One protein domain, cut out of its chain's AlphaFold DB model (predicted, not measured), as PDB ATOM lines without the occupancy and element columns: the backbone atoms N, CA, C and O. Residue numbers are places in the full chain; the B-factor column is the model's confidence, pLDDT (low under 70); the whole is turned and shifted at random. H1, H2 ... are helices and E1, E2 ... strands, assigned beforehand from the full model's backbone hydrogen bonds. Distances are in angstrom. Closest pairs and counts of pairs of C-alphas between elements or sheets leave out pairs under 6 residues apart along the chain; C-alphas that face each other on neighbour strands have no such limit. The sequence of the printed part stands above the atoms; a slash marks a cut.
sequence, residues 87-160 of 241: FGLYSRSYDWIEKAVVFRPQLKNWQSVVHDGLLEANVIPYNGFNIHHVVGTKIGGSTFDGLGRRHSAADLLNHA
ATOM      1  N   PHE A  87     -50.438  63.356 178.828       48.00
ATOM      2  CA  PHE A  87     -50.658  61.924 179.118       48.00
ATOM      3  C   PHE A  87     -51.336  61.637 180.472       48.00
ATOM      4  O   PHE A  87     -52.239  60.797 180.550       48.00
ATOM      5  N   GLY A  88     -50.959  62.365 181.530       50.56
ATOM      6  CA  GLY A  88     -51.554  62.199 182.863       50.56
ATOM      7  C   GLY A  88     -53.005  62.690 182.955       50.56
ATOM      8  O   GLY A  88     -53.833  62.063 183.615       50.56
ATOM      9  N   LEU A  89     -53.335  63.789 182.271       59.69
ATOM     10  CA  LEU A  89     -54.692  64.348 182.241       59.69
ATOM     11  C   LEU A  89     -55.608  63.553 181.300       59.69
ATOM     12  O   LEU A  89     -56.773  63.328 181.619       59.69
ATOM     13  N   TYR A  90     -55.062  63.088 180.176       51.62
ATOM     14  CA  TYR A  90     -55.731  62.217 179.216       51.62
ATOM     15  C   TYR A  90     -56.194  60.935 179.902       51.62
ATOM     16  O   TYR A  90     -57.389  60.671 179.943       51.62
ATOM     17  N   SER A  91     -55.285  60.201 180.547       60.25
ATOM     18  CA  SER A  91     -55.621  58.933 181.212       60.25
ATOM     19  C   SER A  91     -56.698  59.107 182.289       60.25
ATOM     20  O   SER A  91     -57.703  58.409 182.256       60.25
ATOM     21  N   ARG A  92     -56.578  60.133 183.149       70.06
ATOM     22  CA  ARG A  92     -57.603  60.438 184.169       70.06
ATOM     23  C   ARG A  92     -58.961  60.805 183.567       70.06
ATOM     24  O   ARG A  92     -59.990  60.519 184.171       70.06
ATOM     25  N   SER A  93     -58.970  61.448 182.399       70.19
ATOM     26  CA  SER A  93     -60.206  61.802 181.695       70.19
ATOM     27  C   SER A  93     -60.901  60.563 181.132       70.19
ATOM     28  O   SER A  93     -62.117  60.449 181.261       70.19
ATOM     29  N   TYR A  94     -60.145  59.615 180.566       70.12
ATOM     30  CA  TYR A  94     -60.698  58.332 180.117       70.12
ATOM     31  C   TYR A  94     -61.209  57.505 181.293       70.12
ATOM     32  O   TYR A  94     -62.369  57.112 181.258       70.12
ATOM     33  N   ASP A  95     -60.427  57.364 182.367       80.06
ATOM     34  CA  ASP A  95     -60.852  56.640 183.573       80.06
ATOM     35  C   ASP A  95     -62.168  57.194 184.138       80.06
ATOM     36  O   ASP A  95     -63.024  56.451 184.624       80.06
ATOM     37  N   TRP A  96     -62.334  58.520 184.100       83.75
ATOM     38  CA  TRP A  96     -63.548  59.175 184.572       83.75
ATOM     39  C   TRP A  96     -64.750  58.894 183.661       83.75
ATOM     40  O   TRP A  96     -65.808  58.518 184.163       83.75
ATOM     41  N   ILE A  97     -64.589  59.022 182.338       79.69
ATOM     42  CA  ILE A  97     -65.656  58.719 181.369       79.69
ATOM     43  C   ILE A  97     -66.045  57.241 181.456       79.69
ATOM     44  O   ILE A  97     -67.230  56.915 181.490       79.69
ATOM     45  N   GLU A  98     -65.059  56.350 181.515       78.50
ATOM     46  CA  GLU A  98     -65.269  54.907 181.570       78.50
ATOM     47  C   GLU A  98     -66.066  54.514 182.816       78.50
ATOM     48  O   GLU A  98     -67.049  53.788 182.705       78.50
ATOM     49  N   LYS A  99     -65.738  55.082 183.981       82.38
ATOM     50  CA  LYS A  99     -66.518  54.870 185.213       82.38
ATOM     51  C   LYS A  99     -67.935  55.436 185.149       82.38
ATOM     52  O   LYS A  99     -68.811  54.925 185.837       82.38
ATOM     53  N   ALA A 100     -68.147  56.507 184.387       82.38
ATOM     54  CA  ALA A 100     -69.431  57.195 184.343       82.38
ATOM     55  C   ALA A 100     -70.427  56.537 183.377       82.38
ATOM     56  O   ALA A 100     -71.616  56.486 183.681       82.38
ATOM     57  N   VAL A 101     -69.968  56.070 182.208       81.44
ATOM     58  CA  VAL A 101     -70.872  55.665 181.112       81.44
ATOM     59  C   VAL A 101     -70.479  54.376 180.387       81.44
ATOM     60  O   VAL A 101     -71.147  54.023 179.416       81.44
ATOM     61  N   VAL A 102     -69.421  53.669 180.806       79.31
ATOM     62  CA  VAL A 102     -68.983  52.415 180.167       79.31
ATOM     63  C   VAL A 102     -69.160  51.233 181.120       79.31
ATOM     64  O   VAL A 102     -68.670  51.218 182.244       79.31
ATOM     65  N   PHE A 103     -69.833  50.197 180.638       83.00
ATOM     66  CA  PHE A 103     -70.211  49.007 181.388       83.00
ATOM     67  C   PHE A 103     -69.699  47.746 180.697       83.00
ATOM     68  O   PHE A 103     -69.533  47.700 179.477       83.00
ATOM     69  N   ARG A 104     -69.479  46.682 181.472       85.06
ATOM     70  CA  ARG A 104     -69.202  45.358 180.911       85.06
ATOM     71  C   ARG A 104     -70.500  44.758 180.356       85.06
ATOM     72  O   ARG A 104     -71.443  44.592 181.132       85.06
ATOM     73  N   PRO A 105     -70.569  44.416 179.059       80.81
ATOM     74  CA  PRO A 105     -71.772  43.833 178.484       80.81
ATOM     75  C   PRO A 105     -71.955  42.380 178.931       80.81
ATOM     76  O   PRO A 105     -70.986  41.648 179.141       80.81
ATOM     77  N   GLN A 106     -73.217  41.962 179.023       80.00
ATOM     78  CA  GLN A 106     -73.594  40.552 179.095       80.00
ATOM     79  C   GLN A 106     -73.762  40.038 177.668       80.00
ATOM     80  O   GLN A 106     -74.628  40.537 176.945       80.00
ATOM     81  N   LEU A 107     -72.929  39.076 177.265       74.38
ATOM     82  CA  LEU A 107     -72.971  38.543 175.907       74.38
ATOM     83  C   LEU A 107     -74.304  37.841 175.647       74.38
ATOM     84  O   LEU A 107     -74.774  37.031 176.448       74.38
ATOM     85  N   LYS A 108     -74.919  38.180 174.517       77.69
ATOM     86  CA  LYS A 108     -76.085  37.474 173.974       77.69
ATOM     87  C   LYS A 108     -75.631  36.391 173.003       77.69
ATOM     88  O   LYS A 108     -74.514  36.457 172.501       77.69
ATOM     89  N   ASN A 109     -76.518  35.443 172.700       71.12
ATOM     90  CA  ASN A 109     -76.216  34.258 171.885       71.12
ATOM     91  C   ASN A 109     -75.400  34.589 170.626       71.12
ATOM     92  O   ASN A 109     -74.346  34.007 170.416       71.12
ATOM     93  N   TRP A 110     -75.827  35.587 169.848       73.19
ATOM     94  CA  TRP A 110     -75.108  36.006 168.643       73.19
ATOM     95  C   TRP A 110     -73.693  36.531 168.922       73.19
ATOM     96  O   TRP A 110     -72.745  36.178 168.232       73.19
ATOM     97  N   GLN A 111     -73.522  37.348 169.961       74.44
ATOM     98  CA  GLN A 111     -72.214  37.899 170.321       74.44
ATOM     99  C   GLN A 111     -71.254  36.806 170.806       74.44
ATOM    100  O   GLN A 111     -70.062  36.890 170.523       74.44
ATOM    101  N   SER A 112     -71.769  35.790 171.507       72.31
ATOM    102  CA  SER A 112     -70.988  34.614 171.903       72.31
ATOM    103  C   SER A 112     -70.559  33.790 170.688       72.31
ATOM    104  O   SER A 112     -69.391  33.444 170.581       72.31
ATOM    105  N   VAL A 113     -71.460  33.564 169.725       71.62
ATOM    106  CA  VAL A 113     -71.136  32.838 168.483       71.62
ATOM    107  C   VAL A 113     -70.075  33.577 167.661       71.62
ATOM    108  O   VAL A 113     -69.123  32.961 167.198       71.62
ATOM    109  N   VAL A 114     -70.186  34.902 167.521       73.50
ATOM    110  CA  VAL A 114     -69.165  35.712 166.831       73.50
ATOM    111  C   VAL A 114     -67.826  35.656 167.566       73.50
ATOM    112  O   VAL A 114     -66.782  35.541 166.933       73.50
ATOM    113  N   HIS A 115     -67.845  35.735 168.896       77.19
ATOM    114  CA  HIS A 115     -66.641  35.582 169.708       77.19
ATOM    115  C   HIS A 115     -65.954  34.235 169.443       77.19
ATOM    116  O   HIS A 115     -64.757  34.220 169.159       77.19
ATOM    117  N   ASP A 116     -66.703  33.136 169.492       72.69
ATOM    118  CA  ASP A 116     -66.163  31.789 169.300       72.69
ATOM    119  C   ASP A 116     -65.647  31.599 167.864       72.69
ATOM    120  O   ASP A 116     -64.532  31.113 167.672       72.69
ATOM    121  N   GLY A 117     -66.379  32.105 166.865       72.19
ATOM    122  CA  GLY A 117     -65.953  32.084 165.464       72.19
ATOM    123  C   GLY A 117     -64.671  32.882 165.200       72.19
ATOM    124  O   GLY A 117     -63.823  32.448 164.422       72.19
ATOM    125  N   LEU A 118     -64.465  34.020 165.875       68.12
ATOM    126  CA  LEU A 118     -63.206  34.776 165.779       68.12
ATOM    127  C   LEU A 118     -62.023  33.998 166.370       68.12
ATOM    128  O   LEU A 118     -60.916  34.055 165.829       68.12
ATOM    129  N   LEU A 119     -62.245  33.256 167.457       70.00
ATOM    130  CA  LEU A 119     -61.214  32.394 168.032       70.00
ATOM    131  C   LEU A 119     -60.891  31.209 167.114       70.00
ATOM    132  O   LEU A 119     -59.710  30.918 166.916       70.00
ATOM    133  N   GLU A 120     -61.897  30.581 166.500       70.62
ATOM    134  CA  GLU A 120     -61.700  29.519 165.497       70.62
ATOM    135  C   GLU A 120     -60.979  30.018 164.240       70.62
ATOM    136  O   GLU A 120     -60.118  29.324 163.702       70.62
ATOM    137  N   ALA A 121     -61.245  31.256 163.814       70.56
ATOM    138  CA  ALA A 121     -60.542  31.919 162.716       70.56
ATOM    139  C   ALA A 121     -59.114  32.384 163.083       70.56
ATOM    140  O   ALA A 121     -58.475  33.105 162.315       70.56
ATOM    141  N   ASN A 122     -58.597  31.977 164.248       72.44
ATOM    142  CA  ASN A 122     -57.257  32.288 164.739       72.44
ATOM    143  C   ASN A 122     -57.011  33.796 164.984       72.44
ATOM    144  O   ASN A 122     -55.875  34.274 164.908       72.44
ATOM    145  N   VAL A 123     -58.059  34.559 165.329       72.62
ATOM    146  CA  VAL A 123     -57.952  35.957 165.787       72.62
ATOM    147  C   VAL A 123     -57.595  35.974 167.278       72.62
ATOM    148  O   VAL A 123     -58.404  36.261 168.161       72.62
ATOM    149  N   ILE A 124     -56.348  35.624 167.570       74.06
ATOM    150  CA  ILE A 124     -55.811  35.440 168.925       74.06
ATOM    151  C   ILE A 124     -54.764  36.521 169.265       74.06
ATOM    152  O   ILE A 124     -54.229  37.158 168.354       74.06
ATOM    153  N   PRO A 125     -54.448  36.770 170.553       87.44
ATOM    154  CA  PRO A 125     -54.962  36.111 171.759       87.44
ATOM    155  C   PRO A 125     -56.387  36.538 172.129       87.44
ATOM    156  O   PRO A 125     -56.851  37.611 171.751       87.44
ATOM    157  N   TYR A 126     -57.070  35.703 172.917       83.56
ATOM    158  CA  TYR A 126     -58.263  36.137 173.636       83.56
ATOM    159  C   TYR A 126     -57.860  36.997 174.837       83.56
ATOM    160  O   TYR A 126     -57.221  36.519 175.773       83.56
ATOM    161  N   ASN A 127     -58.254  38.267 174.825       80.50
ATOM    162  CA  ASN A 127     -57.887  39.259 175.836       80.50
ATOM    163  C   ASN A 127     -58.946  39.435 176.938       80.50
ATOM    164  O   ASN A 127     -58.871  40.387 177.718       80.50
ATOM    165  N   GLY A 128     -59.961  38.568 176.996       87.44
ATOM    166  CA  GLY A 128     -61.040  38.706 177.969       87.44
ATOM    167  C   GLY A 128     -61.852  39.989 177.779       87.44
ATOM    168  O   GLY A 128     -62.018  40.498 176.667       87.44
ATOM    169  N   PHE A 129     -62.366  40.524 178.888       82.88
ATOM    170  CA  PHE A 129     -62.955  41.859 178.909       82.88
ATOM    171  C   PHE A 129     -61.853  42.917 178.947       82.88
ATOM    172  O   PHE A 129     -61.099  42.990 179.918       82.88
ATOM    173  N   ASN A 130     -61.779  43.747 177.906       74.38
ATOM    174  CA  ASN A 130     -60.783  44.804 177.808       74.38
ATOM    175  C   ASN A 130     -61.316  46.009 177.012       74.38
ATOM    176  O   ASN A 130     -61.736  45.906 175.853       74.38
ATOM    177  N   ILE A 131     -61.277  47.178 177.644       71.75
ATOM    178  CA  ILE A 131     -61.702  48.459 177.066       71.75
ATOM    179  C   ILE A 131     -60.607  49.109 176.215       71.75
ATOM    180  O   ILE A 131     -60.900  49.929 175.348       71.75
ATOM    181  N   HIS A 132     -59.351  48.714 176.415       73.75
ATOM    182  CA  HIS A 132     -58.241  49.195 175.616       73.75
ATOM    183  C   HIS A 132     -58.220  48.524 174.245       73.75
ATOM    184  O   HIS A 132     -58.705  47.407 174.043       73.75
ATOM    185  N   HIS A 133     -57.660  49.248 173.282       74.62
ATOM    186  CA  HIS A 133     -57.413  48.711 171.962       74.62
ATOM    187  C   HIS A 133     -56.167  47.827 172.017       74.62
ATOM    188  O   HIS A 133     -55.065  48.319 172.249       74.62
ATOM    189  N   VAL A 134     -56.363  46.525 171.840       70.25
ATOM    190  CA  VAL A 134     -55.315  45.504 171.857       70.25
ATOM    191  C   VAL A 134     -55.566  44.541 170.705       70.25
ATOM    192  O   VAL A 134     -56.716  44.336 170.315       70.25
ATOM    193  N   VAL A 135     -54.493  43.987 170.148       73.06
ATOM    194  CA  VAL A 135     -54.569  42.989 169.073       73.06
ATOM    195  C   VAL A 135     -55.203  41.699 169.606       73.06
ATOM    196  O   VAL A 135     -54.924  41.295 170.736       73.06
ATOM    197  N   GLY A 136     -56.031  41.051 168.783       74.56
ATOM    198  CA  GLY A 136     -56.715  39.794 169.099       74.56
ATOM    199  C   GLY A 136     -58.197  39.970 169.438       74.56
ATOM    200  O   GLY A 136     -58.767  41.056 169.309       74.56
ATOM    201  N   THR A 137     -58.835  38.889 169.878       75.50
ATOM    202  CA  THR A 137     -60.260  38.888 170.238       75.50
ATOM    203  C   THR A 137     -60.459  39.436 171.651       75.50
ATOM    204  O   THR A 137     -59.724  39.086 172.576       75.50
ATOM    205  N   LYS A 138     -61.455  40.305 171.855       84.81
ATOM    206  CA  LYS A 138     -61.786  40.866 173.175       84.81
ATOM    207  C   LYS A 138     -63.270  41.183 173.308       84.81
ATOM    208  O   LYS A 138     -63.938  41.493 172.325       84.81
ATOM    209  N   ILE A 139     -63.751  41.224 174.546       82.94
ATOM    210  CA  ILE A 139     -65.054  41.794 174.891       82.94
ATOM    211  C   ILE A 139     -64.835  43.261 175.275       82.94
ATOM    212  O   ILE A 139     -64.159  43.561 176.259       82.94
ATOM    213  N   GLY A 140     -65.373  44.186 174.477       79.56
ATOM    214  CA  GLY A 140     -65.295  45.625 174.739       79.56
ATOM    215  C   GLY A 140     -66.288  46.114 175.797       79.56
ATOM    216  O   GLY A 140     -67.178  45.383 176.226       79.56
ATOM    217  N   GLY A 141     -66.139  47.375 176.207       77.94
ATOM    218  CA  GLY A 141     -67.142  48.077 177.006       77.94
ATOM    219  C   GLY A 141     -68.370  48.467 176.179       77.94
ATOM    220  O   GLY A 141     -68.283  48.640 174.965       77.94
ATOM    221  N   SER A 142     -69.506  48.621 176.849       78.94
ATOM    222  CA  SER A 142     -70.789  49.032 176.282       78.94
ATOM    223  C   SER A 142     -71.310  50.261 177.014       78.94
ATOM    224  O   SER A 142     -71.104  50.397 178.212       78.94
ATOM    225  N   THR A 143     -72.032  51.139 176.326       80.25
ATOM    226  CA  THR A 143     -72.761  52.236 176.979       80.25
ATOM    227  C   THR A 143     -74.138  51.813 177.497       80.25
ATOM    228  O   THR A 143     -74.860  52.622 178.073       80.25
ATOM    229  N   PHE A 144     -74.516  50.548 177.316       82.44
ATOM    230  CA  PHE A 144     -75.706  49.961 177.921       82.44
ATOM    231  C   PHE A 144     -75.344  49.276 179.238       82.44
ATOM    232  O   PHE A 144     -74.408  48.475 179.280       82.44
ATOM    233  N   ASP A 145     -76.099  49.568 180.294       81.62
ATOM    234  CA  ASP A 145     -75.936  48.901 181.584       81.62
ATOM    235  C   ASP A 145     -76.548  47.486 181.592       81.62
ATOM    236  O   ASP A 145     -77.168  47.033 180.627       81.62
ATOM    237  N   GLY A 146     -76.382  46.763 182.705       80.81
ATOM    238  CA  GLY A 146     -76.901  45.398 182.859       80.81
ATOM    239  C   GLY A 146     -78.430  45.282 182.811       80.81
ATOM    240  O   GLY A 146     -78.942  44.179 182.632       80.81
ATOM    241  N   LEU A 147     -79.156  46.397 182.936       86.69
ATOM    242  CA  LEU A 147     -80.614  46.465 182.801       86.69
ATOM    243  C   LEU A 147     -81.041  46.819 181.366       86.69
ATOM    244  O   LEU A 147     -82.231  46.958 181.091       86.69
ATOM    245  N   GLY A 148     -80.084  46.986 180.448       78.25
ATOM    246  CA  GLY A 148     -80.336  47.396 179.070       78.25
ATOM    247  C   GLY A 148     -80.651  48.884 178.921       78.25
ATOM    248  O   GLY A 148     -81.151  49.290 177.868       78.25
ATOM    249  N   ARG A 149     -80.375  49.714 179.937       82.94
ATOM    250  CA  ARG A 149     -80.541  51.170 179.834       82.94
ATOM    251  C   ARG A 149     -79.307  51.778 179.184       82.94
ATOM    252  O   ARG A 149     -78.179  51.471 179.565       82.94
ATOM    253  N   ARG A 150     -79.529  52.655 178.209       81.75
ATOM    254  CA  ARG A 150     -78.465  53.381 177.514       81.75
ATOM    255  C   ARG A 150     -77.999  54.566 178.349       81.75
ATOM    256  O   ARG A 150     -78.818  55.398 178.730       81.75
ATOM    257  N   HIS A 151     -76.691  54.683 178.509       80.62
ATOM    258  CA  HIS A 151     -76.019  55.869 179.020       80.62
ATOM    259  C   HIS A 151     -75.377  56.625 177.853       80.62
ATOM    260  O   HIS A 151     -74.867  56.043 176.896       80.62
ATOM    261  N   SER A 152     -75.456  57.945 177.872       79.44
ATOM    262  CA  SER A 152     -75.017  58.830 176.797       79.44
ATOM    263  C   SER A 152     -74.131  59.943 177.338       79.44
ATOM    264  O   SER A 152     -74.056  60.202 178.536       79.44
ATOM    265  N   ALA A 153     -73.525  60.713 176.436       79.06
ATOM    266  CA  ALA A 153     -72.783  61.904 176.830       79.06
ATOM    267  C   ALA A 153     -73.659  62.962 177.539       79.06
ATOM    268  O   ALA A 153     -73.123  63.936 178.071       79.06
ATOM    269  N   ALA A 154     -74.993  62.844 177.510       79.69
ATOM    270  CA  ALA A 154     -75.869  63.695 178.311       79.69
ATOM    271  C   ALA A 154     -75.773  63.369 179.810       79.69
ATOM    272  O   ALA A 154     -75.825  64.299 180.605       79.69
ATOM    273  N   ASP A 155     -75.532  62.110 180.185       82.00
ATOM    274  CA  ASP A 155     -75.450  61.694 181.593       82.00
ATOM    275  C   ASP A 155     -74.215  62.268 182.290       82.00
ATOM    276  O   ASP A 155     -74.237  62.542 183.485       82.00
ATOM    277  N   LEU A 156     -73.172  62.597 181.519       84.12
ATOM    278  CA  LEU A 156     -72.007  63.331 182.020       84.12
ATOM    279  C   LEU A 156     -72.368  64.727 182.560       84.12
ATOM    280  O   LEU A 156     -71.637  65.262 183.393       84.12
ATOM    281  N   LEU A 157     -73.489  65.322 182.126       83.56
ATOM    282  CA  LEU A 157     -73.961  66.605 182.660       83.56
ATOM    283  C   LEU A 157     -74.432  66.490 184.113       83.56
ATOM    284  O   LEU A 157     -74.389  67.490 184.824       83.56
ATOM    285  N   ASN A 158     -74.800  65.292 184.581       85.56
ATOM    286  CA  ASN A 158     -75.179  65.067 185.980       85.56
ATOM    287  C   ASN A 158     -74.010  65.311 186.948       85.56
ATOM    288  O   ASN A 158     -74.226  65.538 188.134       85.56
ATOM    289  N   HIS A 159     -72.769  65.294 186.451       85.19
ATOM    290  CA  HIS A 159     -71.574  65.583 187.241       85.19
ATOM    291  C   HIS A 159     -71.169  67.066 187.231       85.19
ATOM    292  O   HIS A 159     -70.213  67.448 187.910       85.19
ATOM    293  N   ALA A 160     -71.856  67.913 186.463       84.62
ATOM    294  CA  ALA A 160     -71.577  69.341 186.424       84.62
ATOM    295  C   ALA A 160     -72.246  70.077 187.596       84.62
ATOM    296  O   ALA A 160     -73.273  69.654 188.123       84.62
TER     297      ALA A 160
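This is residues 87 to 160 of the 241 residues of an uncharacterized protein of Coptis chinensis (UniProt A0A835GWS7). A loose, flat model with two ends: at one end H2 packs on a small ribbon of two parallel strands, E1 and E2, and at the other H1 and H3 meet near the last turns of H1. The ends are joined by two stretches without named elements, residues 102 to 108 and 140 to 154, and residues 87 to 95 of H1 stick out free. The printed part has 74 residues, with three named helices and two named strands in the order H1, H2, E1, E2, H3, and its class is mostly helix. The radius of gyration of the C-alphas is 14.7 A, and the C-alphas span 46 by 33 by 13 A.

Begin at H1, residues 87 to 101, and look at its residues 97 to 101, which alone touch H3, residues 155 to 159; the closest C-alphas there are those of Ala 100 and Leu 156, 7.0 A apart. H1 is apart from H2, residues 109 to 120. Go on to E1, residues 126 to 129, and E2, residues 137 to 139, parallel neighbours with 11 degrees between their directions. Across this pair, N 127 and O 137 are within hydrogen-bond range at 2.8 A, and so are N 139 and O 128 at 2.8 A. The closest C-alphas of H2 and E2 are those of Leu 118 and Thr 137, 6.7 A apart; those of H2 and E1 are Leu 119 and Tyr 126, 7.4 A apart. H1 is apart from E1 and from E2, and H3 is apart from H2 and from E1. In H1 and H2 every O i to N i+4 pair is within hydrogen-bond range; in H3 it is 0 of 1, beside 2 of 2 O i to N i+3 pairs.

Find C-alpha 87 at (-50.658, 61.924, 179.118); from there H1 runs 21.3 A to C-alpha 101. H2 starts at C-alpha 109, (-76.216, 34.258, 171.885), and runs 16.6 A to C-alpha 120. E1 covers 9.1 A from Tyr 126 to Phe 129, and E2 7.3 A from Thr 137 to Ile 139. H3 measures 7.9 A and ends at C-alpha 159, (-71.574, 65.583, 187.241).

Look for the two C-alphas farthest apart at Glu 120 and Ala 160, 46.1 A from each other. The printed part has no cut. The link from H2 to E1 is tight, those from H1 to H2 and from E1 to E2 are short, and that from E2 to H3, 15 residues, is long. In the B-factor column the mean pLDDT of the printed part is 76.5, with residues 87 to 91 and residue 118 under 70.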